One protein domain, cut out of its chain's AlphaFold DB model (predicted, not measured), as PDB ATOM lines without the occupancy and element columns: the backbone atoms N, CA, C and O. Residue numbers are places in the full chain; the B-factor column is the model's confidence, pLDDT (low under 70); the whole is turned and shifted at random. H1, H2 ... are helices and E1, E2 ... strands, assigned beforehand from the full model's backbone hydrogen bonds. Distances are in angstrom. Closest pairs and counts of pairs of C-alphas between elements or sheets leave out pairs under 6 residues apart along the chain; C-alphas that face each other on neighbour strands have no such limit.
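Overview. This is residues 4 to 136 and 253 to 320 of the 324 residues of the protein "Restriction endonuclease" of Flavobacterium sp. AG291 (UniProt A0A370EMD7). Ten strands, E1 to E10, form one strongly curled sheet, like part of a barrel, wrapped round the helix H2; H3 and H4 pack side by side on its other face. The small hairpin of E11 and E12 lies apart from this body, far out on the longest axis. There are 201 printed residues, with five named helices and twelve named strands in the order H1 H2 E1 E2 E3 H3 E4 H4 E5 H5 E6 E7 E8 E9 E10 E11 E12. The sheet runs E1 to E10 in number order, mixed; the class is mixed, helices and strands. The whole is compact, radius of gyration of the C-alphas 18.2 A, spanning 63 by 43 by 33 A.

Arrangement. Begin at H1, residues 4 to 10, close but not clearly touching H2, residues 15 to 27; their closest C-alphas, Met 10 and Phe 16, are 6.0 A apart. Next find E1, 35 to 43, E2, 49 to 60, and E3, 63 to 72, a meander of hairpins, each strand antiparallel to the one before; N 37 and O 55 (2.8 A) and N 56 and O 67 (2.9 A) are within hydrogen-bond range. E1 bends by 94 degrees at residue 38, E2 by 91 degrees at residue 53. H3, 80 to 91, E4, 98 to 103, H4, 109 to 118, and E5, 120 to 126, complete two strand-helix-strand units, parallel neighbour strands with a helix between: E3 H3 E4 and E4 H4 E5, both crossovers right-handed, with N 100 and O 68, and N 123 and O 101, each 2.9 A apart. H3 and H4 touch at Val 80 and Ala 111, C-alphas 4.2 A apart, at a shallow tilt of 14 degrees, the same way. After H5, 131 to 135, a second meander holds E6, 254 to 261, E7, 267 to 276, E8, 280 to 286, E9, 292 to 296, and E10, 303 to 305; look at N 124 and O 260, 2.8 A, between E5 and E6, and N 272 and O 284, 2.8 A, between E7 and E8. The sheet curls round H2, with C-alphas 18 and 71 at 5.9 A and 24 and 285 at 6.8 A, the closest to E3 and E8. The sheet and its helices form three layers, with helices on both faces of the sheet: H3 and H4 on one face, H2 on the other. H1 and H5 only graze the sheet. E11, 310 to 312, and E12, 317 to 319, form a hairpin, N 310 to O 319 2.8 A, apart from E10. In the five helices every O i to N i+4 pair is within hydrogen-bond range.

Along the chain. Find C-alpha 4 at (-56.677, -41.414, -48.635), where H1 begins. H2 runs 18.3 A from C-alpha 15 at (-56.233, -24.683, -45.854); E2 spans 26.3 A, E3 29.8 A and E7 27.2 A. E12 ends at C-alpha 319, (-26.561, -31.140, -25.680).

Size, cuts and confidence. The farthest C-alphas, Asp 46 and Ser 315, are 64.8 A apart. Residues 137 to 252 are not printed; C-alphas 136 and 253 are 12.9 A apart across the cut. Of the links printed whole, none is long. Mean pLDDT of the printed part is 88.6, with residues 4 to 14 and 129 to 130 under 70.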
ATOM      1  N   ASN A   4     -55.632 -42.262 -48.056       43.69
ATOM      2  CA  ASN A   4     -56.677 -41.414 -48.635       43.69
ATOM      3  C   ASN A   4     -57.567 -40.729 -47.575       43.69
ATOM      4  O   ASN A   4     -58.204 -39.724 -47.862       43.69
ATOM      5  N   THR A   5     -57.615 -41.255 -46.346       49.19
ATOM      6  CA  THR A   5     -58.430 -40.711 -45.241       49.19
ATOM      7  C   THR A   5     -57.708 -39.595 -44.478       49.19
ATOM      8  O   THR A   5     -58.351 -38.636 -44.062       49.19
ATOM      9  N   ILE A   6     -56.380 -39.692 -44.322       49.84
ATOM     10  CA  ILE A   6     -55.555 -38.684 -43.633       49.84
ATOM     11  C   ILE A   6     -55.342 -37.476 -44.546       49.84
ATOM     12  O   ILE A   6     -55.630 -36.361 -44.124       49.84
ATOM     13  N   LEU A   7     -54.981 -37.696 -45.818       50.94
ATOM     14  CA  LEU A   7     -54.941 -36.642 -46.841       50.94
ATOM     15  C   LEU A   7     -56.295 -35.941 -46.965       50.94
ATOM     16  O   LEU A   7     -56.352 -34.721 -46.895       50.94
ATOM     17  N   LYS A   8     -57.405 -36.696 -47.043       51.94
ATOM     18  CA  LYS A   8     -58.749 -36.097 -47.036       51.94
ATOM     19  C   LYS A   8     -59.041 -35.273 -45.795       51.94
ATOM     20  O   LYS A   8     -59.854 -34.370 -45.911       51.94
ATOM     21  N   ARG A   9     -58.461 -35.595 -44.631       56.00
ATOM     22  CA  ARG A   9     -58.690 -34.836 -43.398       56.00
ATOM     23  C   ARG A   9     -57.813 -33.594 -43.326       56.00
ATOM     24  O   ARG A   9     -58.332 -32.525 -43.039       56.00
ATOM     25  N   MET A  10     -56.514 -33.734 -43.577       61.06
ATOM     26  CA  MET A  10     -55.580 -32.609 -43.548       61.06
ATOM     27  C   MET A  10     -55.941 -31.603 -44.644       61.06
ATOM     28  O   MET A  10     -55.988 -30.417 -44.359       61.06
ATOM     29  N   ALA A  11     -56.319 -32.075 -45.838       54.47
ATOM     30  CA  ALA A  11     -56.773 -31.260 -46.968       54.47
ATOM     31  C   ALA A  11     -58.284 -30.945 -46.977       54.47
ATOM     32  O   ALA A  11     -58.769 -30.375 -47.956       54.47
ATOM     33  N   ALA A  12     -59.051 -31.324 -45.941       51.66
ATOM     34  CA  ALA A  12     -60.522 -31.296 -45.982       51.66
ATOM     35  C   ALA A  12     -61.120 -29.903 -46.222       51.66
ATOM     36  O   ALA A  12     -62.267 -29.799 -46.654       51.66
ATOM     37  N   ASP A  13     -60.369 -28.844 -45.928       57.84
ATOM     38  CA  ASP A  13     -60.831 -27.462 -45.996       57.84
ATOM     39  C   ASP A  13     -60.037 -26.582 -46.978       57.84
ATOM     40  O   ASP A  13     -60.277 -25.379 -47.034       57.84
ATOM     41  N   GLY A  14     -59.113 -27.156 -47.763       65.81
ATOM     42  CA  GLY A  14     -58.238 -26.407 -48.676       65.81
ATOM     43  C   GLY A  14     -57.181 -25.535 -47.983       65.81
ATOM     44  O   GLY A  14     -56.337 -24.953 -48.663       65.81
ATOM     45  N   LYS A  15     -57.175 -25.487 -46.643       80.19
ATOM     46  CA  LYS A  15     -56.233 -24.683 -45.854       80.19
ATOM     47  C   LYS A  15     -54.910 -25.382 -45.616       80.19
ATOM     48  O   LYS A  15     -53.975 -24.754 -45.125       80.19
ATOM     49  N   PHE A  16     -54.810 -26.671 -45.941       85.31
ATOM     50  CA  PHE A  16     -53.556 -27.402 -45.803       85.31
ATOM     51  C   PHE A  16     -52.451 -26.743 -46.614       85.31
ATOM     52  O   PHE A  16     -51.398 -26.428 -46.069       85.31
ATOM     53  N   LEU A  17     -52.728 -26.448 -47.887       90.81
ATOM     54  CA  LEU A  17     -51.780 -25.757 -48.748       90.81
ATOM     55  C   LEU A  17     -51.400 -24.381 -48.182       90.81
ATOM     56  O   LEU A  17     -50.219 -24.070 -48.083       90.81
ATOM     57  N   GLU A  18     -52.380 -23.581 -47.761       92.69
ATOM     58  CA  GLU A  18     -52.135 -22.262 -47.157       92.69
ATOM     59  C   GLU A  18     -51.247 -22.362 -45.910       92.69
ATOM     60  O   GLU A  18     -50.359 -21.537 -45.696       92.69
ATOM     61  N   LYS A  19     -51.478 -23.392 -45.088       91.88
ATOM     62  CA  LYS A  19     -50.702 -23.683 -43.883       91.88
ATOM     63  C   LYS A  19     -49.266 -24.063 -44.226       91.88
ATOM     64  O   LYS A  19     -48.348 -23.541 -43.601       91.88
ATOM     65  N   LEU A  20     -49.073 -24.922 -45.227       92.81
ATOM     66  CA  LEU A  20     -47.749 -25.333 -45.688       92.81
ATOM     67  C   LEU A  20     -46.962 -24.179 -46.319       92.81
ATOM     68  O   LEU A  20     -45.776 -24.013 -46.044       92.81
ATOM     69  N   VAL A  21     -47.618 -23.336 -47.117       95.19
ATOM     70  CA  VAL A  21     -46.980 -22.125 -47.647       95.19
ATOM     71  C   VAL A  21     -46.601 -21.200 -46.494       95.19
ATOM     72  O   VAL A  21     -45.459 -20.757 -46.435       95.19
ATOM     73  N   ASN A  22     -47.496 -20.977 -45.524       95.19
ATOM     74  CA  ASN A  22     -47.195 -20.134 -44.368       95.19
ATOM     75  C   ASN A  22     -45.969 -20.622 -43.580       95.19
ATOM     76  O   ASN A  22     -45.076 -19.817 -43.348       95.19
ATOM     77  N   ILE A  23     -45.885 -21.912 -43.218       95.44
ATOM     78  CA  ILE A  23     -44.726 -22.425 -42.459       95.44
ATOM     79  C   ILE A  23     -43.417 -22.254 -43.231       95.44
ATOM     80  O   ILE A  23     -42.390 -21.973 -42.621       95.44
ATOM     81  N   VAL A  24     -43.433 -22.381 -44.564       95.75
ATOM     82  CA  VAL A  24     -42.224 -22.158 -45.362       95.75
ATOM     83  C   VAL A  24     -41.850 -20.676 -45.380       95.75
ATOM     84  O   VAL A  24     -40.681 -20.348 -45.189       95.75
ATOM     85  N   GLU A  25     -42.808 -19.765 -45.562       95.38
ATOM     86  CA  GLU A  25     -42.511 -18.325 -45.507       95.38
ATOM     87  C   GLU A  25     -42.025 -17.893 -44.108       95.38
ATOM     88  O   GLU A  25     -41.126 -17.061 -44.004       95.38
ATOM     89  N   GLU A  26     -42.534 -18.506 -43.033       94.31
ATOM     90  CA  GLU A  26     -42.042 -18.318 -41.658       94.31
ATOM     91  C   GLU A  26     -40.591 -18.789 -41.477       94.31
ATOM     92  O   GLU A  26     -39.804 -18.129 -40.795       94.31
ATOM     93  N   VAL A  27     -40.200 -19.910 -42.098       93.88
ATOM     94  CA  VAL A  27     -38.802 -20.380 -42.101       93.88
ATOM     95  C   VAL A  27     -37.879 -19.367 -42.774       93.88
ATOM     96  O   VAL A  27     -36.792 -19.100 -42.265       93.88
ATOM     97  N   TYR A  28     -38.332 -18.771 -43.876       92.19
ATOM     98  CA  TYR A  28     -37.572 -17.787 -44.643       92.19
ATOM     99  C   TYR A  28     -37.724 -16.344 -44.154       92.19
ATOM    100  O   TYR A  28     -37.264 -15.422 -44.837       92.19
ATOM    101  N   ARG A  29     -38.330 -16.118 -42.981       90.19
ATOM    102  CA  ARG A  29     -38.450 -14.780 -42.396       90.19
ATOM    103  C   ARG A  29     -37.056 -14.180 -42.189       90.19
ATOM    104  O   ARG A  29     -36.320 -14.557 -41.282       90.19
ATOM    105  N   SER A  30     -36.705 -13.226 -43.046       78.06
ATOM    106  CA  SER A  30     -35.344 -12.700 -43.174       78.06
ATOM    107  C   SER A  30     -35.069 -11.465 -42.320       78.06
ATOM    108  O   SER A  30     -33.908 -11.098 -42.141       78.06
ATOM    109  N   SER A  31     -36.105 -10.813 -41.783       83.75
ATOM    110  CA  SER A  31     -35.948  -9.632 -40.935       83.75
ATOM    111  C   SER A  31     -36.953  -9.602 -39.775       83.75
ATOM    112  O   SER A  31     -38.073 -10.099 -39.925       83.75
ATOM    113  N   PRO A  32     -36.611  -8.968 -38.636       80.50
ATOM    114  CA  PRO A  32     -37.557  -8.748 -37.539       80.50
ATOM    115  C   PRO A  32     -38.768  -7.886 -37.922       80.50
ATOM    116  O   PRO A  32     -39.793  -7.953 -37.257       80.50
ATOM    117  N   GLY A  33     -38.647  -7.066 -38.973       84.62
ATOM    118  CA  GLY A  33     -39.723  -6.210 -39.478       84.62
ATOM    119  C   GLY A  33     -40.605  -6.874 -40.535       84.62
ATOM    120  O   GLY A  33     -41.404  -6.181 -41.160       84.62
ATOM    121  N   THR A  34     -40.424  -8.174 -40.789       94.12
ATOM    122  CA  THR A  34     -41.254  -8.935 -41.724       94.12
ATOM    123  C   THR A  34     -42.445  -9.539 -40.988       94.12
ATOM    124  O   THR A  34     -42.271 -10.406 -40.130       94.12
ATOM    125  N   GLU A  35     -43.654  -9.129 -41.358       95.00
ATOM    126  CA  GLU A  35     -44.897  -9.713 -40.856       95.00
ATOM    127  C   GLU A  35     -45.498 -10.639 -41.910       95.00
ATOM    128  O   GLU A  35     -45.508 -10.324 -43.100       95.00
ATOM    129  N   ILE A  36     -46.015 -11.785 -41.473       95.69
ATOM    130  CA  ILE A  36     -46.696 -12.755 -42.332       95.69
ATOM    131  C   ILE A  36     -48.099 -12.950 -41.760       95.69
ATOM    132  O   ILE A  36     -48.281 -13.487 -40.669       95.69
ATOM    133  N   LEU A  37     -49.104 -12.478 -42.490       95.62
ATOM    134  CA  LEU A  37     -50.493 -12.407 -42.052       95.62
ATOM    135  C   LEU A  37     -51.342 -13.389 -42.857       95.62
ATOM    136  O   LEU A  37     -51.331 -13.358 -44.085       95.62
ATOM    137  N   ARG A  38     -52.106 -14.239 -42.166       94.56
ATOM    138  CA  ARG A  38     -53.008 -15.233 -42.774       94.56
ATOM    139  C   ARG A  38     -54.437 -14.712 -42.857       94.56
ATOM    140  O   ARG A  38     -54.874 -14.016 -41.941       94.56
ATOM    141  N   ASN A  39     -55.179 -15.107 -43.896       94.00
ATOM    142  CA  ASN A  39     -56.593 -14.741 -44.093       94.00
ATOM    143  C   ASN A  39     -56.830 -13.228 -43.938       94.00
ATOM    144  O   ASN A  39     -57.800 -12.774 -43.319       94.00
ATOM    145  N   TYR A  40     -55.884 -12.429 -44.434       96.62
ATOM    146  CA  TYR A  40     -55.829 -11.005 -44.147       96.62
ATOM    147  C   TYR A  40     -56.698 -10.221 -45.124       96.62
ATOM    148  O   TYR A  40     -56.642 -10.422 -46.338       96.62
ATOM    149  N   LYS A  41     -57.511  -9.300 -44.598       97.38
ATOM    150  CA  LYS A  41     -58.423  -8.476 -45.398       97.38
ATOM    151  C   LYS A  41     -57.834  -7.100 -45.642       97.38
ATOM    152  O   LYS A  41     -57.664  -6.330 -44.703       97.38
ATOM    153  N   ILE A  42     -57.644  -6.768 -46.914       96.81
ATOM    154  CA  ILE A  42     -57.241  -5.435 -47.356       96.81
ATOM    155  C   ILE A  42     -58.432  -4.742 -48.017       96.81
ATOM    156  O   ILE A  42     -59.131  -5.332 -48.841       96.81
ATOM    157  N   THR A  43     -58.679  -3.487 -47.649       97.06
ATOM    158  CA  THR A  43     -59.680  -2.644 -48.312       97.06
ATOM    159  C   THR A  43     -59.144  -2.187 -49.667       97.06
ATOM    160  O   THR A  43     -58.055  -1.620 -49.738       97.06
ATOM    161  N   ASN A  44     -59.895  -2.452 -50.734       96.06
ATOM    162  CA  ASN A  44     -59.564  -2.004 -52.083       96.06
ATOM    163  C   ASN A  44     -59.973  -0.533 -52.306       96.06
ATOM    164  O   ASN A  44     -60.624   0.080 -51.458       96.06
ATOM    165  N   VAL A  45     -59.619   0.028 -53.463       96.06
ATOM    166  CA  VAL A  45     -59.949   1.414 -53.853       96.06
ATOM    167  C   VAL A  45     -61.451   1.722 -53.862       96.06
ATOM    168  O   VAL A  45     -61.831   2.873 -53.673       96.06
ATOM    169  N   ASP A  46     -62.301   0.705 -54.007       94.94
ATOM    170  CA  ASP A  46     -63.764   0.836 -53.992       94.94
ATOM    171  C   ASP A  46     -64.364   0.713 -52.576       94.94
ATOM    172  O   ASP A  46     -65.583   0.700 -52.407       94.94
ATOM    173  N   GLY A  47     -63.530   0.569 -51.539       95.06
ATOM    174  CA  GLY A  47     -63.965   0.388 -50.151       95.06
ATOM    175  C   GLY A  47     -64.368  -1.047 -49.778       95.06
ATOM    176  O   GLY A  47     -64.733  -1.309 -48.629       95.06
ATOM    177  N   ALA A  48     -64.277  -2.006 -50.702       96.00
ATOM    178  CA  ALA A  48     -64.576  -3.411 -50.451       96.00
ATOM    179  C   ALA A  48     -63.389  -4.139 -49.800       96.00
ATOM    180  O   ALA A  48     -62.242  -4.032 -50.234       96.00
ATOM    181  N   LYS A  49     -63.664  -4.958 -48.777       97.06
ATOM    182  CA  LYS A  49     -62.646  -5.808 -48.138       97.06
ATOM    183  C   LYS A  49     -62.379  -7.053 -48.982       97.06
ATOM    184  O   LYS A  49     -63.293  -7.837 -49.238       97.06
ATOM    185  N   ARG A  50     -61.126  -7.260 -49.378       97.00
ATOM    186  CA  ARG A  50     -60.655  -8.435 -50.122       97.00
ATOM    187  C   ARG A  50     -59.729  -9.243 -49.220       97.00
ATOM    188  O   ARG A  50     -58.728  -8.723 -48.742       97.00
ATOM    189  N   GLU A  51     -60.098 -10.488 -48.957       97.12
ATOM    190  CA  GLU A  51     -59.314 -11.427 -48.144       97.12
ATOM    191  C   GLU A  51     -58.233 -12.084 -48.992       97.12
ATOM    192  O   GLU A  51     -58.545 -12.477 -50.106       97.12
ATOM    193  N   PHE A  52     -57.008 -12.208 -48.492       97.69
ATOM    194  CA  PHE A  52     -55.896 -12.934 -49.109       97.69
ATOM    195  C   PHE A  52     -55.432 -14.050 -48.184       97.69
ATOM    196  O   PHE A  52     -55.412 -13.867 -46.965       97.69
ATOM    197  N   ASP A  53     -55.009 -15.164 -48.777       96.69
ATOM    198  CA  ASP A  53     -54.573 -16.335 -48.018       96.69
ATOM    199  C   ASP A  53     -53.327 -15.991 -47.194       96.69
ATOM    200  O   ASP A  53     -53.300 -16.251 -45.987       96.69
ATOM    201  N   LEU A  54     -52.351 -15.304 -47.812       97.38
ATOM    202  CA  LEU A  54     -51.237 -14.660 -47.110       97.38
ATOM    203  C   LEU A  54     -50.953 -13.248 -47.623       97.38
ATOM    204  O   LEU A  54     -50.966 -12.982 -48.827       97.38
ATOM    205  N   ILE A  55     -50.598 -12.374 -46.687       98.19
ATOM    206  CA  ILE A  55     -49.945 -11.092 -46.938       98.19
ATOM    207  C   ILE A  55     -48.618 -11.089 -46.191       98.19
ATOM    208  O   ILE A  55     -48.593 -11.323 -44.985       98.19
ATOM    209  N   ILE A  56     -47.531 -10.807 -46.900       97.50
ATOM    210  CA  ILE A  56     -46.225 -10.556 -46.289       97.50
ATOM    211  C   ILE A  56     -45.935  -9.071 -46.424       97.50
ATOM    212  O   ILE A  56     -45.952  -8.548 -47.537       97.50
ATOM    213  N   THR A  57     -45.655  -8.399 -45.316       96.75
ATOM    214  CA  THR A  57     -45.145  -7.027 -45.322       96.75
ATOM    215  C   THR A  57     -43.724  -7.027 -44.791       96.75
ATOM    216  O   THR A  57     -43.378  -7.799 -43.902       96.75
ATOM    217  N   SER A  58     -42.863  -6.189 -45.354       94.81
ATOM    218  CA  SER A  58     -41.509  -6.005 -44.837       94.81
ATOM    219  C   SER A  58     -41.043  -4.580 -45.063       94.81
ATOM    220  O   SER A  58     -41.393  -3.960 -46.067       94.81
ATOM    221  N   GLN A  59     -40.209  -4.079 -44.152       91.56
ATOM    222  CA  GLN A  59     -39.578  -2.771 -44.286       91.56
ATOM    223  C   GLN A  59     -38.190  -2.908 -44.912       91.56
ATOM    224  O   GLN A  59     -37.343  -3.638 -44.401       91.56
ATOM    225  N   ILE A  60     -37.937  -2.181 -45.998       90.25
ATOM    226  CA  ILE A  60     -36.631  -2.110 -46.661       90.25
ATOM    227  C   ILE A  60     -36.265  -0.637 -46.803       90.25
ATOM    228  O   ILE A  60     -36.945   0.098 -47.510       90.25
ATOM    229  N   ASN A  61     -35.210  -0.181 -46.119       91.00
ATOM    230  CA  ASN A  61     -34.763   1.224 -46.133       91.00
ATOM    231  C   ASN A  61     -35.884   2.253 -45.855       91.00
ATOM    232  O   ASN A  61     -35.881   3.345 -46.414       91.00
ATOM    233  N   GLY A  62     -36.855   1.904 -45.002       89.81
ATOM    234  CA  GLY A  62     -38.006   2.756 -44.673       89.81
ATOM    235  C   GLY A  62     -39.199   2.650 -45.633       89.81
ATOM    236  O   GLY A  62     -40.223   3.278 -45.379       89.81
ATOM    237  N   TYR A  63     -39.102   1.845 -46.693       92.31
ATOM    238  CA  TYR A  63     -40.204   1.542 -47.604       92.31
ATOM    239  C   TYR A  63     -40.901   0.242 -47.202       92.31
ATOM    240  O   TYR A  63     -40.231  -0.763 -46.956       92.31
ATOM    241  N   THR A  64     -42.235   0.246 -47.190       93.75
ATOM    242  CA  THR A  64     -43.035  -0.974 -47.032       93.75
ATOM    243  C   THR A  64     -43.176  -1.677 -48.363       93.75
ATOM    244  O   THR A  64     -43.660  -1.086 -49.322       93.75
ATOM    245  N   ILE A  65     -42.775  -2.943 -48.387       95.69
ATOM    246  CA  ILE A  65     -43.025  -3.862 -49.489       95.69
ATOM    247  C   ILE A  65     -44.101  -4.846 -49.054       95.69
ATOM    248  O   ILE A  65     -43.971  -5.466 -47.996       95.69
ATOM    249  N   THR A  66     -45.128  -5.017 -49.881       97.69
ATOM    250  CA  THR A  66     -46.226  -5.959 -49.645       97.69
ATOM    251  C   THR A  66     -46.270  -7.033 -50.726       97.69
ATOM    252  O   THR A  66     -46.354  -6.754 -51.926       97.69
ATOM    253  N   ILE A  67     -46.281  -8.289 -50.298       98.19
ATOM    254  CA  ILE A  67     -46.433  -9.468 -51.147       98.19
ATOM    255  C   ILE A  67     -47.789 -10.098 -50.848       98.19
ATOM    256  O   ILE A  67     -48.069 -10.456 -49.706       98.19
ATOM    257  N   ALA A  68     -48.614 -10.263 -51.876       98.62
ATOM    258  CA  ALA A  68     -49.850 -11.025 -51.787       98.62
ATOM    259  C   ALA A  68     -49.651 -12.436 -52.332       98.62
ATOM    260  O   ALA A  68     -49.143 -12.601 -53.446       98.62
ATOM    261  N   ILE A  69     -50.087 -13.435 -51.567       98.50
ATOM    262  CA  ILE A  69     -50.042 -14.842 -51.961       98.50
ATOM    263  C   ILE A  69     -51.458 -15.416 -51.950       98.50
ATOM    264  O   ILE A  69     -52.185 -15.291 -50.963       98.50
ATOM    265  N   GLU A  70     -51.829 -16.060 -53.052       97.94
ATOM    266  CA  GLU A  70     -53.056 -16.846 -53.177       97.94
ATOM    267  C   GLU A  70     -52.697 -18.318 -53.382       97.94
ATOM    268  O   GLU A  70     -51.850 -18.653 -54.208       97.94
ATOM    269  N   CYS A  71     -53.358 -19.200 -52.651       95.88
ATOM    270  CA  CYS A  71     -53.203 -20.639 -52.696       95.88
ATOM    271  C   CYS A  71     -54.445 -21.283 -53.322       95.88
ATOM    272  O   CYS A  71     -55.592 -20.891 -53.073       95.88
ATOM    273  N   LYS A  72     -54.240 -22.316 -54.145       93.12
ATOM    274  CA  LYS A  72     -55.326 -23.162 -54.651       93.12
ATOM    275  C   LYS A  72     -54.973 -24.639 -54.592       93.12
ATOM    276  O   LYS A  72     -54.132 -25.140 -55.340       93.12
ATOM    277  N   GLN A  73     -55.705 -25.342 -53.735       89.00
ATOM    278  CA  GLN A  73     -55.648 -26.788 -53.589       89.00
ATOM    279  C   GLN A  73     -56.782 -27.437 -54.391       89.00
ATOM    280  O   GLN A  73     -57.861 -27.731 -53.879       89.00
ATOM    281  N   TYR A  74     -56.579 -27.574 -55.700       84.69
ATOM    282  CA  TYR A  74     -57.540 -28.194 -56.613       84.69
ATOM    283  C   TYR A  74     -56.995 -29.502 -57.148       84.69
ATOM    284  O   TYR A  74     -55.838 -29.556 -57.539       84.69
ATOM    285  N   SER A  75     -57.857 -30.507 -57.313       83.31
ATOM    286  CA  SER A  75     -57.504 -31.775 -57.976       83.31
ATOM    287  C   SER A  75     -57.146 -31.625 -59.461       83.31
ATOM    288  O   SER A  75     -56.628 -32.553 -60.076       83.31
ATOM    289  N   LYS A  76     -57.443 -30.467 -60.061       89.88
ATOM    290  CA  LYS A  76     -57.130 -30.129 -61.452       89.88
ATOM    291  C   LYS A  76     -56.215 -28.912 -61.502       89.88
ATOM    292  O   LYS A  76     -56.261 -28.059 -60.619       89.88
ATOM    293  N   LYS A  77     -55.459 -28.807 -62.596       95.50
ATOM    294  CA  LYS A  77     -54.639 -27.634 -62.922       95.50
ATOM    295  C   LYS A  77     -55.456 -26.342 -62.854       95.50
ATOM    296  O   LYS A  77     -56.565 -26.285 -63.389       95.50
ATOM    297  N   VAL A  78     -54.869 -25.309 -62.257       97.00
ATOM    298  CA  VAL A  78     -55.446 -23.965 -62.154       97.00
ATOM    299  C   VAL A  78     -55.624 -23.363 -63.547       97.00
ATOM    300  O   VAL A  78     -54.719 -23.396 -64.386       97.00
ATOM    301  N   SER A  79     -56.819 -22.840 -63.793       97.88
ATOM    302  CA  SER A  79     -57.261 -22.258 -65.057       97.88
ATOM    303  C   SER A  79     -56.981 -20.755 -65.151       97.88
ATOM    304  O   SER A  79     -56.656 -20.096 -64.162       97.88
ATOM    305  N   VAL A  80     -57.103 -20.215 -66.368       98.25
ATOM    306  CA  VAL A  80     -56.830 -18.802 -66.688       98.25
ATOM    307  C   VAL A  80     -57.664 -17.845 -65.835       98.25
ATOM    308  O   VAL A  80     -57.117 -16.898 -65.276       98.25
ATOM    309  N   ASP A  81     -58.958 -18.137 -65.669       98.12
ATOM    310  CA  ASP A  81     -59.913 -17.316 -64.910       98.12
ATOM    311  C   ASP A  81     -59.459 -17.071 -63.466       98.12
ATOM    312  O   ASP A  81     -59.694 -15.999 -62.915       98.12
ATOM    313  N   LYS A  82     -58.775 -18.038 -62.842       98.19
ATOM    314  CA  LYS A  82     -58.270 -17.895 -61.469       98.19
ATOM    315  C   LYS A  82     -57.105 -16.922 -61.382       98.19
ATOM    316  O   LYS A  82     -57.057 -16.122 -60.449       98.19
ATOM    317  N   ILE A  83     -56.203 -16.964 -62.358       98.56
ATOM    318  CA  ILE A  83     -55.077 -16.031 -62.442       98.56
ATOM    319  C   ILE A  83     -55.588 -14.617 -62.727       98.56
ATOM    320  O   ILE A  83     -55.178 -13.675 -62.052       98.56
ATOM    321  N   GLU A  84     -56.530 -14.467 -63.662       98.38
ATOM    322  CA  GLU A  84     -57.143 -13.171 -63.983       98.38
ATOM    323  C   GLU A  84     -57.920 -12.595 -62.794       98.38
ATOM    324  O   GLU A  84     -57.776 -11.414 -62.476       98.38
ATOM    325  N   ALA A  85     -58.687 -13.427 -62.082       98.25
ATOM    326  CA  ALA A  85     -59.415 -13.009 -60.889       98.25
ATOM    327  C   ALA A  85     -58.472 -12.537 -59.771       98.25
ATOM    328  O   ALA A  85     -58.736 -11.511 -59.138       98.25
ATOM    329  N   PHE A  86     -57.365 -13.249 -59.533       98.50
ATOM    330  CA  PHE A  86     -56.359 -12.835 -58.554       98.50
ATOM    331  C   PHE A  86     -55.633 -11.557 -58.979       98.50
ATOM    332  O   PHE A  86     -55.462 -10.647 -58.165       98.50
ATOM    333  N   TYR A  87     -55.274 -11.439 -60.259       98.44
ATOM    334  CA  TYR A  87     -54.693 -10.215 -60.799       98.44
ATOM    335  C   TYR A  87     -55.623  -9.017 -60.579       98.44
ATOM    336  O   TYR A  87     -55.209  -8.031 -59.972       98.44
ATOM    337  N   GLY A  88     -56.891  -9.121 -60.992       97.56
ATOM    338  CA  GLY A  88     -57.889  -8.062 -60.820       97.56
ATOM    339  C   GLY A  88     -58.130  -7.707 -59.350       97.56
ATOM    340  O   GLY A  88     -58.209  -6.532 -58.999       97.56
ATOM    341  N   LYS A  89     -58.154  -8.711 -58.463       97.56
ATOM    342  CA  LYS A  89     -58.208  -8.512 -57.006       97.56
ATOM    343  C   LYS A  89     -57.027  -7.675 -56.500       97.56
ATOM    344  O   LYS A  89     -57.252  -6.784 -55.689       97.56
ATOM    345  N   CYS A  90     -55.810  -7.930 -56.983       98.06
ATOM    346  CA  CYS A  90     -54.625  -7.160 -56.599       98.06
ATOM    347  C   CYS A  90     -54.592  -5.756 -57.221       98.06
ATOM    348  O   CYS A  90     -54.111  -4.834 -56.579       98.06
ATOM    349  N   GLN A  91     -55.106  -5.568 -58.443       96.88
ATOM    350  CA  GLN A  91     -55.142  -4.249 -59.101       96.88
ATOM    351  C   GLN A  91     -55.974  -3.221 -58.326       96.88
ATOM    352  O   GLN A  91     -55.655  -2.038 -58.332       96.88
ATOM    353  N   GLY A  92     -57.010  -3.668 -57.612       95.69
ATOM    354  CA  GLY A  92     -57.790  -2.798 -56.733       95.69
ATOM    355  C   GLY A  92     -57.062  -2.378 -55.449       95.69
ATOM    356  O   GLY A  92     -57.655  -1.668 -54.644       95.69
ATOM    357  N   ILE A  93     -55.832  -2.839 -55.204       97.62
ATOM    358  CA  ILE A  93     -55.095  -2.626 -53.953       97.62
ATOM    359  C   ILE A  93     -53.679  -2.129 -54.295       97.62
ATOM    360  O   ILE A  93     -52.764  -2.937 -54.472       97.62
ATOM    361  N   PRO A  94     -53.481  -0.799 -54.393       95.06
ATOM    362  CA  PRO A  94     -52.225  -0.202 -54.848       95.06
ATOM    363  C   PRO A  94     -51.006  -0.551 -53.992       95.06
ATOM    364  O   PRO A  94     -49.895  -0.527 -54.504       95.06
ATOM    365  N   GLN A  95     -51.199  -0.889 -52.713       96.06
ATOM    366  CA  GLN A  95     -50.098  -1.258 -51.825       96.06
ATOM    367  C   GLN A  95     -49.502  -2.651 -52.092       96.06
ATOM    368  O   GLN A  95     -48.530  -2.991 -51.435       96.06
ATOM    369  N   ILE A  96     -50.065  -3.477 -52.990       98.25
ATOM    370  CA  ILE A  96     -49.509  -4.803 -53.324       98.25
ATOM    371  C   ILE A  96     -48.432  -4.677 -54.409       98.25
ATOM    372  O   ILE A  96     -48.733  -4.578 -55.605       98.25
ATOM    373  N   ASP A  97     -47.174  -4.810 -54.002       97.75
ATOM    374  CA  ASP A  97     -46.008  -4.736 -54.887       97.75
ATOM    375  C   ASP A  97     -45.764  -6.051 -55.635       97.75
ATOM    376  O   ASP A  97     -45.504  -6.064 -56.842       97.75
ATOM    377  N   LYS A  98     -45.896  -7.186 -54.938       98.00
ATOM    378  CA  LYS A  98     -45.597  -8.519 -55.481       98.00
ATOM    379  C   LYS A  98     -46.791  -9.459 -55.373       98.00
ATOM    380  O   LYS A  98     -47.551  -9.417 -54.410       98.00
ATOM    381  N   LYS A  99     -46.957 -10.308 -56.387       98.62
ATOM    382  CA  LYS A  99     -48.089 -11.227 -56.532       98.62
ATOM    383  C   LYS A  99     -47.544 -12.634 -56.730       98.62
ATOM    384  O   LYS A  99     -46.791 -12.865 -57.676       98.62
ATOM    385  N   ILE A 100     -47.927 -13.543 -55.848       98.44
ATOM    386  CA  ILE A 100     -47.548 -14.951 -55.897       98.44
ATOM    387  C   ILE A 100     -48.826 -15.783 -55.933       98.44
ATOM    388  O   ILE A 100     -49.782 -15.508 -55.210       98.44
ATOM    389  N   PHE A 101     -48.848 -16.800 -56.785       98.44
ATOM    390  CA  PHE A 101     -49.933 -17.764 -56.850       98.44
ATOM    391  C   PHE A 101     -49.365 -19.172 -56.692       98.44
ATOM    392  O   PHE A 101     -48.504 -19.598 -57.462       98.44
ATOM    393  N   VAL A 102     -49.868 -19.904 -55.706       97.56
ATOM    394  CA  VAL A 102     -49.427 -21.256 -55.372       97.56
ATOM    395  C   VAL A 102     -50.526 -22.252 -55.715       97.56
ATOM    396  O   VAL A 102     -51.682 -22.077 -55.329       97.56
ATOM    397  N   ALA A 103     -50.176 -23.318 -56.429       95.12
ATOM    398  CA  ALA A 103     -51.100 -24.397 -56.759       95.12
ATOM    399  C   ALA A 103     -50.525 -25.763 -56.378       95.12
ATOM    400  O   ALA A 103     -49.364 -26.049 -56.651       95.12
ATOM    401  N   GLU A 104     -51.346 -26.646 -55.819       91.12
ATOM    402  CA  GLU A 104     -50.917 -28.023 -55.526       91.12
ATOM    403  C   GLU A 104     -50.640 -28.805 -56.822       91.12
ATOM    404  O   GLU A 104     -49.565 -29.365 -57.007       91.12
ATOM    405  N   ASN A 105     -51.583 -28.768 -57.770       89.75
ATOM    406  CA  ASN A 105     -51.542 -29.569 -59.001       89.75
ATOM    407  C   ASN A 105     -51.154 -28.762 -60.257       89.75
ATOM    408  O   ASN A 105     -51.447 -29.164 -61.386       89.75
ATOM    409  N   GLY A 106     -50.500 -27.612 -60.075       93.94
ATOM    410  CA  GLY A 106     -49.978 -26.775 -61.160       93.94
ATOM    411  C   GLY A 106     -51.037 -26.028 -61.976       93.94
ATOM    412  O   GLY A 106     -52.157 -25.787 -61.526       93.94
ATOM    413  N   PHE A 107     -50.663 -25.634 -63.197       97.19
ATOM    414  CA  PHE A 107     -51.376 -24.631 -63.998       97.19
ATOM    415  C   PHE A 107     -51.612 -25.097 -65.441       97.19
ATOM    416  O   PHE A 107     -50.838 -25.877 -66.000       97.19
ATOM    417  N   GLN A 108     -52.701 -24.631 -66.054       97.88
ATOM    418  CA  GLN A 108     -52.952 -24.784 -67.491       97.88
ATOM    419  C   GLN A 108     -52.015 -23.878 -68.304       97.88
ATOM    420  O   GLN A 108     -51.606 -22.830 -67.811       97.88
ATOM    421  N   GLN A 109     -51.733 -24.218 -69.569       97.38
ATOM    422  CA  GLN A 109     -50.814 -23.428 -70.406       97.38
ATOM    423  C   GLN A 109     -51.229 -21.953 -70.503       97.38
ATOM    424  O   GLN A 109     -50.423 -21.067 -70.244       97.38
ATOM    425  N   GLY A 110     -52.511 -21.680 -70.765       97.81
ATOM    426  CA  GLY A 110     -52.999 -20.302 -70.807       97.81
ATOM    427  C   GLY A 110     -52.835 -19.563 -69.473       97.81
ATOM    428  O   GLY A 110     -52.642 -18.353 -69.466       97.81
ATOM    429  N   ALA A 111     -52.898 -20.272 -68.338       98.12
ATOM    430  CA  ALA A 111     -52.724 -19.671 -67.018       98.12
ATOM    431  C   ALA A 111     -51.259 -19.268 -66.782       98.12
ATOM    432  O   ALA A 111     -51.014 -18.195 -66.236       98.12
ATOM    433  N   LEU A 112     -50.304 -20.078 -67.259       98.12
ATOM    434  CA  LEU A 112     -48.875 -19.738 -67.266       98.12
ATOM    435  C   LEU A 112     -48.618 -18.463 -68.080       98.12
ATOM    436  O   LEU A 112     -47.992 -17.520 -67.592       98.12
ATOM    437  N   ASP A 113     -49.154 -18.410 -69.302       97.94
ATOM    438  CA  ASP A 113     -48.968 -17.274 -70.207       97.94
ATOM    439  C   ASP A 113     -49.588 -15.992 -69.633       97.94
ATOM    440  O   ASP A 113     -48.982 -14.919 -69.680       97.94
ATOM    441  N   THR A 114     -50.787 -16.095 -69.050       98.31
ATOM    442  CA  THR A 114     -51.455 -14.971 -68.386       98.31
ATOM    443  C   THR A 114     -50.689 -14.504 -67.152       98.31
ATOM    444  O   THR A 114     -50.470 -13.304 -67.012       98.31
ATOM    445  N   ALA A 115     -50.216 -15.411 -66.292       98.12
ATOM    446  CA  ALA A 115     -49.446 -15.042 -65.104       98.12
ATOM    447  C   ALA A 115     -48.179 -14.258 -65.469       98.12
ATOM    448  O   ALA A 115     -47.913 -13.212 -64.877       98.12
ATOM    449  N   LYS A 116     -47.468 -14.695 -66.518       97.44
ATOM    450  CA  LYS A 116     -46.302 -13.985 -67.055       97.44
ATOM    451  C   LYS A 116     -46.651 -12.564 -67.509       97.44
ATOM    452  O   LYS A 116     -45.936 -11.631 -67.154       97.44
ATOM    453  N   ARG A 117     -47.748 -12.377 -68.256       97.50
ATOM    454  CA  ARG A 117     -48.213 -11.037 -68.684       97.50
ATOM    455  C   ARG A 117     -48.627 -10.153 -67.506       97.50
ATOM    456  O   ARG A 117     -48.406  -8.950 -67.541       97.50
ATOM    457  N   CYS A 118     -49.222 -10.751 -66.479       97.44
ATOM    458  CA  CYS A 118     -49.730 -10.068 -65.290       97.44
ATOM    459  C   CYS A 118     -48.668  -9.830 -64.201       97.44
ATOM    460  O   CYS A 118     -48.989  -9.252 -63.162       97.44
ATOM    461  N   GLY A 119     -47.425 -10.286 -64.399       97.38
ATOM    462  CA  GLY A 119     -46.362 -10.180 -63.395       97.38
ATOM    463  C   GLY A 119     -46.646 -10.985 -62.121       97.38
ATOM    464  O   GLY A 119     -46.278 -10.553 -61.029       97.38
ATOM    465  N   ILE A 120     -47.335 -12.122 -62.249       98.50
ATOM    466  CA  ILE A 120     -47.631 -13.044 -61.148       98.50
ATOM    467  C   ILE A 120     -46.597 -14.167 -61.169       98.50
ATOM    468  O   ILE A 120     -46.454 -14.867 -62.172       98.50
ATOM    469  N   GLU A 121     -45.896 -14.357 -60.055       98.00
ATOM    470  CA  GLU A 121     -45.034 -15.523 -59.882       98.00
ATOM    471  C   GLU A 121     -45.859 -16.749 -59.521       98.00
ATOM    472  O   GLU A 121     -46.765 -16.684 -58.691       98.00
ATOM    473  N   LEU A 122     -45.532 -17.874 -60.148       97.88
ATOM    474  CA  LEU A 122     -46.236 -19.128 -59.951       97.88
ATOM    475  C   LEU A 122     -45.347 -20.122 -59.225       97.88
ATOM    476  O   LEU A 122     -44.198 -20.337 -59.618       97.88
ATOM    477  N   TYR A 123     -45.917 -20.769 -58.219       96.88
ATOM    478  CA  TYR A 123     -45.281 -21.860 -57.501       96.88
ATOM    479  C   TYR A 123     -46.184 -23.089 -57.488       96.88
ATOM    480  O   TYR A 123     -47.415 -22.983 -57.465       96.88
ATOM    481  N   THR A 124     -45.564 -24.262 -57.466       94.06
ATOM    482  CA  THR A 124     -46.230 -25.522 -57.155       94.06
ATOM    483  C   THR A 124     -45.844 -26.008 -55.776       94.06
ATOM    484  O   THR A 124     -44.704 -25.840 -55.353       94.06
ATOM    485  N   PHE A 125     -46.790 -26.635 -55.090       90.12
ATOM    486  CA  PHE A 125     -46.570 -27.272 -53.795       90.12
ATOM    487  C   PHE A 125     -47.114 -28.700 -53.879       90.12
ATOM    488  O   PHE A 125     -48.204 -29.008 -53.404       90.12
ATOM    489  N   ALA A 126     -46.401 -29.545 -54.614       83.06
ATOM    490  CA  ALA A 126     -46.902 -30.845 -55.038       83.06
ATOM    491  C   ALA A 126     -46.337 -31.961 -54.156       83.06
ATOM    492  O   ALA A 126     -45.229 -31.837 -53.632       83.06
ATOM    493  N   GLU A 127     -47.082 -33.057 -54.000       79.31
ATOM    494  CA  GLU A 127     -46.586 -34.275 -53.344       79.31
ATOM    495  C   GLU A 127     -45.604 -35.003 -54.281       79.31
ATOM    496  O   GLU A 127     -45.947 -35.972 -54.956       79.31
ATOM    497  N   ILE A 128     -44.393 -34.459 -54.407       70.00
ATOM    498  CA  ILE A 128     -43.339 -34.954 -55.296       70.00
ATOM    499  C   ILE A 128     -42.068 -35.126 -54.473       70.00
ATOM    500  O   ILE A 128     -41.626 -34.182 -53.817       70.00
ATOM    501  N   GLY A 129     -41.473 -36.315 -54.578       65.94
ATOM    502  CA  GLY A 129     -40.242 -36.688 -53.889       65.94
ATOM    503  C   GLY A 129     -40.448 -37.790 -52.848       65.94
ATOM    504  O   GLY A 129     -41.549 -38.001 -52.339       65.94
ATOM    505  N   GLN A 130     -39.373 -38.531 -52.583       66.25
ATOM    506  CA  GLN A 130     -39.230 -39.412 -51.414       66.25
ATOM    507  C   GLN A 130     -37.943 -39.099 -50.640       66.25
ATOM    508  O   GLN A 130     -37.635 -39.762 -49.654       66.25
ATOM    509  N   ARG A 131     -37.180 -38.088 -51.080       71.25
ATOM    510  CA  ARG A 131     -35.808 -37.851 -50.621       71.25
ATOM    511  C   ARG A 131     -35.786 -37.552 -49.129       71.25
ATOM    512  O   ARG A 131     -34.930 -38.071 -48.415       71.25
ATOM    513  N   LEU A 132     -36.719 -36.727 -48.652       75.75
ATOM    514  CA  LEU A 132     -36.750 -36.350 -47.245       75.75
ATOM    515  C   LEU A 132     -37.272 -37.503 -46.378       75.75
ATOM    516  O   LEU A 132     -36.690 -37.759 -45.329       75.75
ATOM    517  N   ARG A 133     -38.291 -38.248 -46.834       74.62
ATOM    518  CA  ARG A 133     -38.768 -39.475 -46.157       74.62
ATOM    519  C   ARG A 133     -37.695 -40.564 -46.064       74.62
ATOM    520  O   ARG A 133     -37.636 -41.262 -45.062       74.62
ATOM    521  N   GLU A 134     -36.871 -40.731 -47.094       78.56
ATOM    522  CA  GLU A 134     -35.783 -41.719 -47.107       78.56
ATOM    523  C   GLU A 134     -34.618 -41.300 -46.205       78.56
ATOM    524  O   GLU A 134     -33.969 -42.144 -45.589       78.56
ATOM    525  N   THR A 135     -34.366 -39.992 -46.103       78.88
ATOM    526  CA  THR A 135     -33.280 -39.441 -45.281       78.88
ATOM    527  C   THR A 135     -33.664 -39.372 -43.800       78.88
ATOM    528  O   THR A 135     -32.828 -39.619 -42.932       78.88
ATOM    529  N   LEU A 136     -34.923 -39.046 -43.491       82.06
ATOM    530  CA  LEU A 136     -35.424 -38.901 -42.127       82.06
ATOM    531  C   LEU A 136     -36.346 -40.057 -41.750       82.06
ATOM    532  O   LEU A 136     -37.509 -40.109 -42.150       82.06
ATOM    533  N   HIS A 253     -47.522 -42.378 -40.990       79.12
ATOM    534  CA  HIS A 253     -47.919 -41.939 -42.311       79.12
ATOM    535  C   HIS A 253     -47.429 -40.505 -42.528       79.12
ATOM    536  O   HIS A 253     -47.922 -39.576 -41.889       79.12
ATOM    537  N   LEU A 254     -46.442 -40.353 -43.408       85.56
ATOM    538  CA  LEU A 254     -45.849 -39.068 -43.769       85.56
ATOM    539  C   LEU A 254     -46.393 -38.597 -45.117       85.56
ATOM    540  O   LEU A 254     -46.637 -39.414 -46.005       85.56
ATOM    541  N   ILE A 255     -46.523 -37.284 -45.279       86.31
ATOM    542  CA  ILE A 255     -46.830 -36.620 -46.547       86.31
ATOM    543  C   ILE A 255     -45.669 -35.669 -46.848       86.31
ATOM    544  O   ILE A 255     -45.375 -34.778 -46.061       86.31
ATOM    545  N   GLU A 256     -44.987 -35.891 -47.965       89.38
ATOM    546  CA  GLU A 256     -43.841 -35.114 -48.442       89.38
ATOM    547  C   GLU A 256     -44.307 -34.232 -49.575       89.38
ATOM    548  O   GLU A 256     -44.784 -34.732 -50.587       89.38
ATOM    549  N   ASN A 257     -44.141 -32.933 -49.415       90.44
ATOM    550  CA  ASN A 257     -44.496 -31.970 -50.429       90.44
ATOM    551  C   ASN A 257     -43.295 -31.081 -50.735       90.44
ATOM    552  O   ASN A 257     -42.554 -30.691 -49.835       90.44
ATOM    553  N   THR A 258     -43.145 -30.721 -52.002       91.25
ATOM    554  CA  THR A 258     -42.053 -29.878 -52.480       91.25
ATOM    555  C   THR A 258     -42.615 -28.562 -52.999       91.25
ATOM    556  O   THR A 258     -43.476 -28.553 -53.885       91.25
ATOM    557  N   TYR A 259     -42.126 -27.454 -52.440       92.94
ATOM    558  CA  TYR A 259     -42.481 -26.093 -52.826       92.94
ATOM    559  C   TYR A 259     -41.462 -25.559 -53.826       92.94
ATOM    560  O   TYR A 259     -40.290 -25.406 -53.495       92.94
ATOM    561  N   MET A 260     -41.892 -25.280 -55.051       92.50
ATOM    562  CA  MET A 260     -40.995 -24.985 -56.170       92.50
ATOM    563  C   MET A 260     -41.587 -23.900 -57.062       92.50
ATOM    564  O   MET A 260     -42.786 -23.914 -57.346       92.50
ATOM    565  N   ALA A 261     -40.764 -22.956 -57.514       93.19
ATOM    566  CA  ALA A 261     -41.198 -21.990 -58.516       93.19
ATOM    567  C   ALA A 261     -41.348 -22.696 -59.872       93.19
ATOM    568  O   ALA A 261     -40.493 -23.478 -60.265       93.19
ATOM    569  N   VAL A 262     -42.404 -22.388 -60.629       91.06
ATOM    570  CA  VAL A 262     -42.714 -23.086 -61.898       91.06
ATOM    571  C   VAL A 262     -41.603 -22.957 -62.954       91.06
ATOM    572  O   VAL A 262     -41.509 -23.793 -63.845       91.06
ATOM    573  N   ASN A 263     -40.763 -21.924 -62.858       84.50
ATOM    574  CA  ASN A 263     -39.680 -21.646 -63.807       84.50
ATOM    575  C   ASN A 263     -38.280 -21.870 -63.204       84.50
ATOM    576  O   ASN A 263     -37.319 -21.265 -63.679       84.50
ATOM    577  N   GLN A 264     -38.166 -22.646 -62.125       82.25
ATOM    578  CA  GLN A 264     -36.894 -22.967 -61.478       82.25
ATOM    579  C   GLN A 264     -36.790 -24.475 -61.257       82.25
ATOM    580  O   GLN A 264     -37.790 -25.126 -60.965       82.25
ATOM    581  N   ASP A 265     -35.571 -25.001 -61.374       80.19
ATOM    582  CA  ASP A 265     -35.290 -26.432 -61.203       80.19
ATOM    583  C   ASP A 265     -34.971 -26.807 -59.744       80.19
ATOM    584  O   ASP A 265     -34.962 -27.986 -59.391       80.19
ATOM    585  N   GLU A 266     -34.729 -25.814 -58.883       84.75
ATOM    586  CA  GLU A 266     -34.433 -26.022 -57.465       84.75
ATOM    587  C   GLU A 266     -35.660 -25.733 -56.585       84.75
ATOM    588  O   GLU A 266     -36.344 -24.717 -56.767       84.75
ATOM    589  N   PRO A 267     -35.960 -26.607 -55.606       88.44
ATOM    590  CA  PRO A 267     -37.054 -26.378 -54.681       88.44
ATOM    591  C   PRO A 267     -36.726 -25.235 -53.716       88.44
ATOM    592  O   PRO A 267     -35.624 -25.136 -53.180       88.44
ATOM    593  N   LYS A 268     -37.730 -24.405 -53.415       90.19
ATOM    594  CA  LYS A 268     -37.662 -23.424 -52.328       90.19
ATOM    595  C   LYS A 268     -37.628 -24.126 -50.971       90.19
ATOM    596  O   LYS A 268     -36.923 -23.673 -50.081       90.19
ATOM    597  N   ALA A 269     -38.405 -25.188 -50.783       92.50
ATOM    598  CA  ALA A 269     -38.371 -26.013 -49.575       92.50
ATOM    599  C   ALA A 269     -39.027 -27.372 -49.827       92.50
ATOM    600  O   ALA A 269     -39.860 -27.511 -50.728       92.50
ATOM    601  N   THR A 270     -38.732 -28.333 -48.959       92.56
ATOM    602  CA  THR A 270     -39.467 -29.598 -48.864       92.56
ATOM    603  C   THR A 270     -40.066 -29.722 -47.470       92.56
ATOM    604  O   THR A 270     -39.436 -29.355 -46.480       92.56
ATOM    605  N   THR A 271     -41.290 -30.232 -47.371       92.62
ATOM    606  CA  THR A 271     -41.981 -30.420 -46.093       92.62
ATOM    607  C   THR A 271     -42.379 -31.870 -45.889       92.62
ATOM    608  O   THR A 271     -42.927 -32.463 -46.813       92.62
ATOM    609  N   LEU A 272     -42.205 -32.403 -44.679       91.62
ATOM    610  CA  LEU A 272     -42.829 -33.641 -44.210       91.62
ATOM    611  C   LEU A 272     -43.933 -33.318 -43.213       91.62
ATOM    612  O   LEU A 272     -43.653 -32.813 -42.133       91.62
ATOM    613  N   SER A 273     -45.174 -33.646 -43.541       90.12
ATOM    614  CA  SER A 273     -46.312 -33.508 -42.637       90.12
ATOM    615  C   SER A 273     -46.762 -34.857 -42.106       90.12
ATOM    616  O   SER A 273     -46.698 -35.867 -42.808       90.12
ATOM    617  N   PHE A 274     -47.228 -34.867 -40.863       87.81
ATOM    618  CA  PHE A 274     -47.632 -36.078 -40.170       87.81
ATOM    619  C   PHE A 274     -48.790 -35.837 -39.200       87.81
ATOM    620  O   PHE A 274     -49.071 -34.707 -38.796       87.81
ATOM    621  N   ASP A 275     -49.444 -36.928 -38.807       85.31
ATOM    622  CA  ASP A 275     -50.558 -36.938 -37.863       85.31
ATOM    623  C   ASP A 275     -50.344 -37.991 -36.767       85.31
ATOM    624  O   ASP A 275     -49.943 -39.125 -37.036       85.31
ATOM    625  N   LEU A 276     -50.619 -37.605 -35.523       83.38
ATOM    626  CA  LEU A 276     -50.524 -38.432 -34.327       83.38
ATOM    627  C   LEU A 276     -51.931 -38.663 -33.757       83.38
ATOM    628  O   LEU A 276     -52.457 -37.847 -32.993       83.38
ATOM    629  N   ASP A 277     -52.533 -39.799 -34.117       76.25
ATOM    630  CA  ASP A 277     -53.842 -40.279 -33.636       76.25
ATOM    631  C   ASP A 277     -54.994 -39.273 -33.753       76.25
ATOM    632  O   ASP A 277     -55.912 -39.269 -32.930       76.25
ATOM    633  N   ASN A 278     -54.978 -38.409 -34.765       72.56
ATOM    634  CA  ASN A 278     -55.991 -37.372 -34.955       72.56
ATOM    635  C   ASN A 278     -56.061 -36.358 -33.801       72.56
ATOM    636  O   ASN A 278     -57.057 -35.645 -33.674       72.56
ATOM    637  N   LYS A 279     -55.036 -36.322 -32.944       80.12
ATOM    638  CA  LYS A 279     -54.939 -35.402 -31.809       80.12
ATOM    639  C   LYS A 279     -53.967 -34.270 -32.088       80.12
ATOM    640  O   LYS A 279     -54.236 -33.145 -31.688       80.12
ATOM    641  N   VAL A 280     -52.856 -34.586 -32.749       84.44
ATOM    642  CA  VAL A 280     -51.777 -33.642 -33.041       84.44
ATOM    643  C   VAL A 280     -51.361 -33.809 -34.493       84.44
ATOM    644  O   VAL A 280     -51.162 -34.932 -34.952       84.44
ATOM    645  N   THR A 281     -51.203 -32.699 -35.204       88.00
ATOM    646  CA  THR A 281     -50.581 -32.669 -36.532       88.00
ATOM    647  C   THR A 281     -49.301 -31.859 -36.464       88.00
ATOM    648  O   THR A 281     -49.219 -30.876 -35.731       88.00
ATOM    649  N   GLY A 282     -48.292 -32.281 -37.216       90.31
ATOM    650  CA  GLY A 282     -47.007 -31.600 -37.257       90.31
ATOM    651  C   GLY A 282     -46.437 -31.553 -38.661       90.31
ATOM    652  O   GLY A 282     -46.822 -32.334 -39.536       90.31
ATOM    653  N   SER A 283     -45.521 -30.615 -38.867       92.25
ATOM    654  CA  SER A 283     -44.783 -30.476 -40.119       92.25
ATOM    655  C   SER A 283     -43.305 -30.217 -39.838       92.25
ATOM    656  O   SER A 283     -42.952 -29.442 -38.952       92.25
ATOM    657  N   ILE A 284     -42.441 -30.861 -40.611       93.00
ATOM    658  CA  ILE A 284     -41.001 -30.619 -40.663       93.00
ATOM    659  C   ILE A 284     -40.732 -29.913 -41.983       93.00
ATOM    660  O   ILE A 284     -41.137 -30.411 -43.029       93.00
ATOM    661  N   VAL A 285     -40.068 -28.765 -41.949       93.62
ATOM    662  CA  VAL A 285     -39.621 -28.040 -43.140       93.62
ATOM    663  C   VAL A 285     -38.115 -28.203 -43.248       93.62
ATOM    664  O   VAL A 285     -37.399 -27.875 -42.307       93.62
ATOM    665  N   MET A 286     -37.645 -28.689 -44.390       92.19
ATOM    666  CA  MET A 286     -36.245 -28.623 -44.781       92.19
ATOM    667  C   MET A 286     -36.072 -27.427 -45.714       92.19
ATOM    668  O   MET A 286     -36.716 -27.360 -46.767       92.19
ATOM    669  N   ASP A 287     -35.255 -26.463 -45.294       90.00
ATOM    670  CA  ASP A 287     -34.915 -25.312 -46.127       90.00
ATOM    671  C   ASP A 287     -33.848 -25.662 -47.179       90.00
ATOM    672  O   ASP A 287     -33.356 -26.789 -47.261       90.00
ATOM    673  N   LYS A 288     -33.520 -24.686 -48.027       85.50
ATOM    674  CA  LYS A 288     -32.535 -24.819 -49.107       85.50
ATOM    675  C   LYS A 288     -31.117 -25.144 -48.618       85.50
ATOM    676  O   LYS A 288     -30.316 -25.632 -49.407       85.50
ATOM    677  N   ASP A 289     -30.817 -24.856 -47.352       87.31
ATOM    678  CA  ASP A 289     -29.520 -25.100 -46.721       87.31
ATOM    679  C   ASP A 289     -29.536 -26.443 -45.951       87.31
ATOM    680  O   ASP A 289     -28.673 -26.704 -45.115       87.31
ATOM    681  N   GLU A 290     -30.537 -27.292 -46.227       86.31
ATOM    682  CA  GLU A 290     -30.791 -28.601 -45.610       86.31
ATOM    683  C   GLU A 290     -31.028 -28.546 -44.088       86.31
ATOM    684  O   GLU A 290     -30.973 -29.565 -43.392       86.31
ATOM    685  N   LYS A 291     -31.362 -27.369 -43.543       88.31
ATOM    686  CA  LYS A 291     -31.693 -27.219 -42.125       88.31
ATOM    687  C   LYS A 291     -33.155 -27.577 -41.871       88.31
ATOM    688  O   LYS A 291     -34.063 -27.149 -42.584       88.31
ATOM    689  N   LEU A 292     -33.377 -28.344 -40.803       90.81
ATOM    690  CA  LEU A 292     -34.702 -28.789 -40.377       90.81
ATOM    691  C   LEU A 292     -35.347 -27.800 -39.405       90.81
ATOM    692  O   LEU A 292     -34.729 -27.335 -38.446       90.81
ATOM    693  N   HIS A 293     -36.629 -27.536 -39.626       92.56
ATOM    694  CA  HIS A 293     -37.477 -26.706 -38.779       92.56
ATOM    695  C   HIS A 293     -38.745 -27.481 -38.440       92.56
ATOM    696  O   HIS A 293     -39.383 -28.044 -39.326       92.56
ATOM    697  N   PHE A 294     -39.124 -27.505 -37.167       92.44
ATOM    698  CA  PHE A 294     -40.234 -28.314 -36.670       92.44
ATOM    699  C   PHE A 294     -41.415 -27.419 -36.309       92.44
ATOM    700  O   PHE A 294     -41.229 -26.345 -35.739       92.44
ATOM    701  N   PHE A 295     -42.629 -27.859 -36.625       93.56
ATOM    702  CA  PHE A 295     -43.851 -27.108 -36.374       93.56
ATOM    703  C   PHE A 295     -44.935 -28.007 -35.789       93.56
ATOM    704  O   PHE A 295     -45.200 -29.090 -36.316       93.56
ATOM    705  N   ASP A 296     -45.603 -27.516 -34.748       92.06
ATOM    706  CA  ASP A 296     -46.936 -27.975 -34.378       92.06
ATOM    707  C   ASP A 296     -47.938 -27.266 -35.288       92.06
ATOM    708  O   ASP A 296     -48.019 -26.033 -35.359       92.06
ATOM    709  N   THR A 297     -48.669 -28.081 -36.036       89.25
ATOM    710  CA  THR A 297     -49.681 -27.657 -36.988       89.25
ATOM    711  C   THR A 297     -51.051 -28.186 -36.580       89.25
ATOM    712  O   THR A 297     -51.906 -28.396 -37.440       89.25
ATOM    713  N   THR A 298     -51.309 -28.378 -35.290       87.12
ATOM    714  CA  THR A 298     -52.611 -28.808 -34.769       87.12
ATOM    715  C   THR A 298     -53.660 -27.705 -34.922       87.12
ATOM    716  O   THR A 298     -53.441 -26.542 -34.587       87.12
ATOM    717  N   GLY A 299     -54.828 -28.053 -35.468       83.25
ATOM    718  CA  GLY A 299     -55.912 -27.094 -35.700       83.25
ATOM    719  C   GLY A 299     -55.525 -25.972 -36.676       83.25
ATOM    720  O   GLY A 299     -54.871 -26.208 -37.692       83.25
ATOM    721  N   ASN A 300     -55.936 -24.735 -36.383       77.56
ATOM    722  CA  ASN A 300     -55.646 -23.579 -37.244       77.56
ATOM    723  C   ASN A 300     -54.337 -22.862 -36.896       77.56
ATOM    724  O   ASN A 300     -53.830 -22.126 -37.743       77.56
ATOM    725  N   GLU A 301     -53.794 -23.062 -35.696       81.62
ATOM    726  CA  GLU A 301     -52.572 -22.393 -35.248       81.62
ATOM    727  C   GLU A 301     -51.321 -23.048 -35.843       81.62
ATOM    728  O   GLU A 301     -51.347 -24.193 -36.312       81.62
ATOM    729  N   ILE A 302     -50.244 -22.268 -35.905       88.56
ATOM    730  CA  ILE A 302     -48.935 -22.679 -36.405       88.56
ATOM    731  C   ILE A 302     -47.926 -22.234 -35.361       88.56
ATOM    732  O   ILE A 302     -47.717 -21.037 -35.179       88.56
ATOM    733  N   ASN A 303     -47.305 -23.202 -34.698       91.25
ATOM    734  CA  ASN A 303     -46.324 -22.937 -33.660       91.25
ATOM    735  C   ASN A 303     -44.995 -23.556 -34.080       91.25
ATOM    736  O   ASN A 303     -44.884 -24.776 -34.216       91.25
ATOM    737  N   LYS A 304     -43.982 -22.714 -34.310       92.12
ATOM    738  CA  LYS A 304     -42.617 -23.192 -34.543       92.12
ATOM    739  C   LYS A 304     -42.091 -23.794 -33.244       92.12
ATOM    740  O   LYS A 304     -42.116 -23.141 -32.204       92.12
ATOM    741  N   LEU A 305     -41.634 -25.036 -33.310       90.75
ATOM    742  CA  LEU A 305     -41.078 -25.754 -32.174       90.75
ATOM    743  C   LEU A 305     -39.588 -25.448 -32.057       90.75
ATOM    744  O   LEU A 305     -38.844 -25.495 -33.040       90.75
ATOM    745  N   GLU A 306     -39.153 -25.153 -30.838       85.25
ATOM    746  CA  GLU A 306     -37.738 -25.024 -30.519       85.25
ATOM    747  C   GLU A 306     -37.167 -26.388 -30.140       85.25
ATOM    748  O   GLU A 306     -37.739 -27.126 -29.333       85.25
ATOM    749  N   VAL A 307     -36.005 -26.716 -30.703       80.56
ATOM    750  CA  VAL A 307     -35.258 -27.898 -30.277       80.56
ATOM    751  C   VAL A 307     -34.758 -27.641 -28.856       80.56
ATOM    752  O   VAL A 307     -33.986 -26.715 -28.608       80.56
ATOM    753  N   MET A 308     -35.222 -28.447 -27.902       78.81
ATOM    754  CA  MET A 308     -34.824 -28.301 -26.501       78.81
ATOM    755  C   MET A 308     -33.484 -28.982 -26.212       78.81
ATOM    756  O   MET A 308     -32.668 -28.445 -25.460       78.81
ATOM    757  N   LEU A 309     -33.276 -30.168 -26.787       78.38
ATOM    758  CA  LEU A 309     -32.142 -31.049 -26.530       78.38
ATOM    759  C   LEU A 309     -31.818 -31.854 -27.793       78.38
ATOM    760  O   LEU A 309     -32.724 -32.318 -28.482       78.38
ATOM    761  N   GLU A 310     -30.534 -32.069 -28.044       80.56
ATOM    762  CA  GLU A 310     -30.005 -32.979 -29.060       80.56
ATOM    763  C   GLU A 310     -29.260 -34.112 -28.358       80.56
ATOM    764  O   GLU A 310     -28.414 -33.851 -27.503       80.56
ATOM    765  N   TYR A 311     -29.569 -35.366 -28.681       78.12
ATOM    766  CA  TYR A 311     -28.853 -36.515 -28.130       78.12
ATOM    767  C   TYR A 311     -27.711 -36.917 -29.060       78.12
ATOM    768  O   TYR A 311     -27.943 -37.377 -30.177       78.12
ATOM    769  N   ASP A 312     -26.479 -36.751 -28.594       78.38
ATOM    770  CA  ASP A 312     -25.287 -37.207 -29.300       78.38
ATOM    771  C   ASP A 312     -25.000 -38.655 -28.893       78.38
ATOM    772  O   ASP A 312     -24.483 -38.917 -27.804       78.38
ATOM    773  N   THR A 313     -25.328 -39.589 -29.785       71.12
ATOM    774  CA  THR A 313     -25.167 -41.033 -29.566       71.12
ATOM    775  C   THR A 313     -23.710 -41.462 -29.401       71.12
ATOM    776  O   THR A 313     -23.457 -42.464 -28.738       71.12
ATOM    777  N   ALA A 314     -22.740 -40.717 -29.945       77.69
ATOM    778  CA  ALA A 314     -21.322 -41.038 -29.798       77.69
ATOM    779  C   ALA A 314     -20.810 -40.694 -28.394       77.69
ATOM    780  O   ALA A 314     -19.992 -41.419 -27.831       77.69
ATOM    781  N   SER A 315     -21.300 -39.591 -27.821       81.69
ATOM    782  CA  SER A 315     -20.938 -39.171 -26.459       81.69
ATOM    783  C   SER A 315     -21.882 -39.694 -25.369       81.69
ATOM    784  O   SER A 315     -21.523 -39.662 -24.192       81.69
ATOM    785  N   GLY A 316     -23.083 -40.153 -25.736       76.88
ATOM    786  CA  GLY A 316     -24.144 -40.529 -24.801       76.88
ATOM    787  C   GLY A 316     -24.701 -39.344 -24.004       76.88
ATOM    788  O   GLY A 316     -25.196 -39.526 -22.891       76.88
ATOM    789  N   GLN A 317     -24.578 -38.118 -24.524       79.88
ATOM    790  CA  GLN A 317     -24.963 -36.894 -23.820       79.88
ATOM    791  C   GLN A 317     -26.028 -36.112 -24.580       79.88
ATOM    792  O   GLN A 317     -25.973 -35.964 -25.800       79.88
ATOM    793  N   PHE A 318     -26.963 -35.537 -23.824       78.81
ATOM    794  CA  PHE A 318     -27.827 -34.486 -24.339       78.81
ATOM    795  C   PHE A 318     -27.070 -33.161 -24.353       78.81
ATOM    796  O   PHE A 318     -26.505 -32.738 -23.344       78.81
ATOM    797  N   LYS A 319     -27.093 -32.484 -25.494       83.06
ATOM    798  CA  LYS A 319     -26.561 -31.140 -25.680       83.06
ATOM    799  C   LYS A 319     -27.726 -30.196 -25.914       83.06
ATOM    800  O   LYS A 319     -28.702 -30.536 -26.576       83.06
ATOM    801  N   LYS A 320     -27.631 -28.988 -25.367       75.69
ATOM    802  CA  LYS A 320     -28.510 -27.913 -25.815       75.69
ATOM    803  C   LYS A 320     -28.060 -27.539 -27.231       75.69
ATOM    804  O   LYS A 320     -26.857 -27.308 -27.393       75.69
TER     805      LYS A 320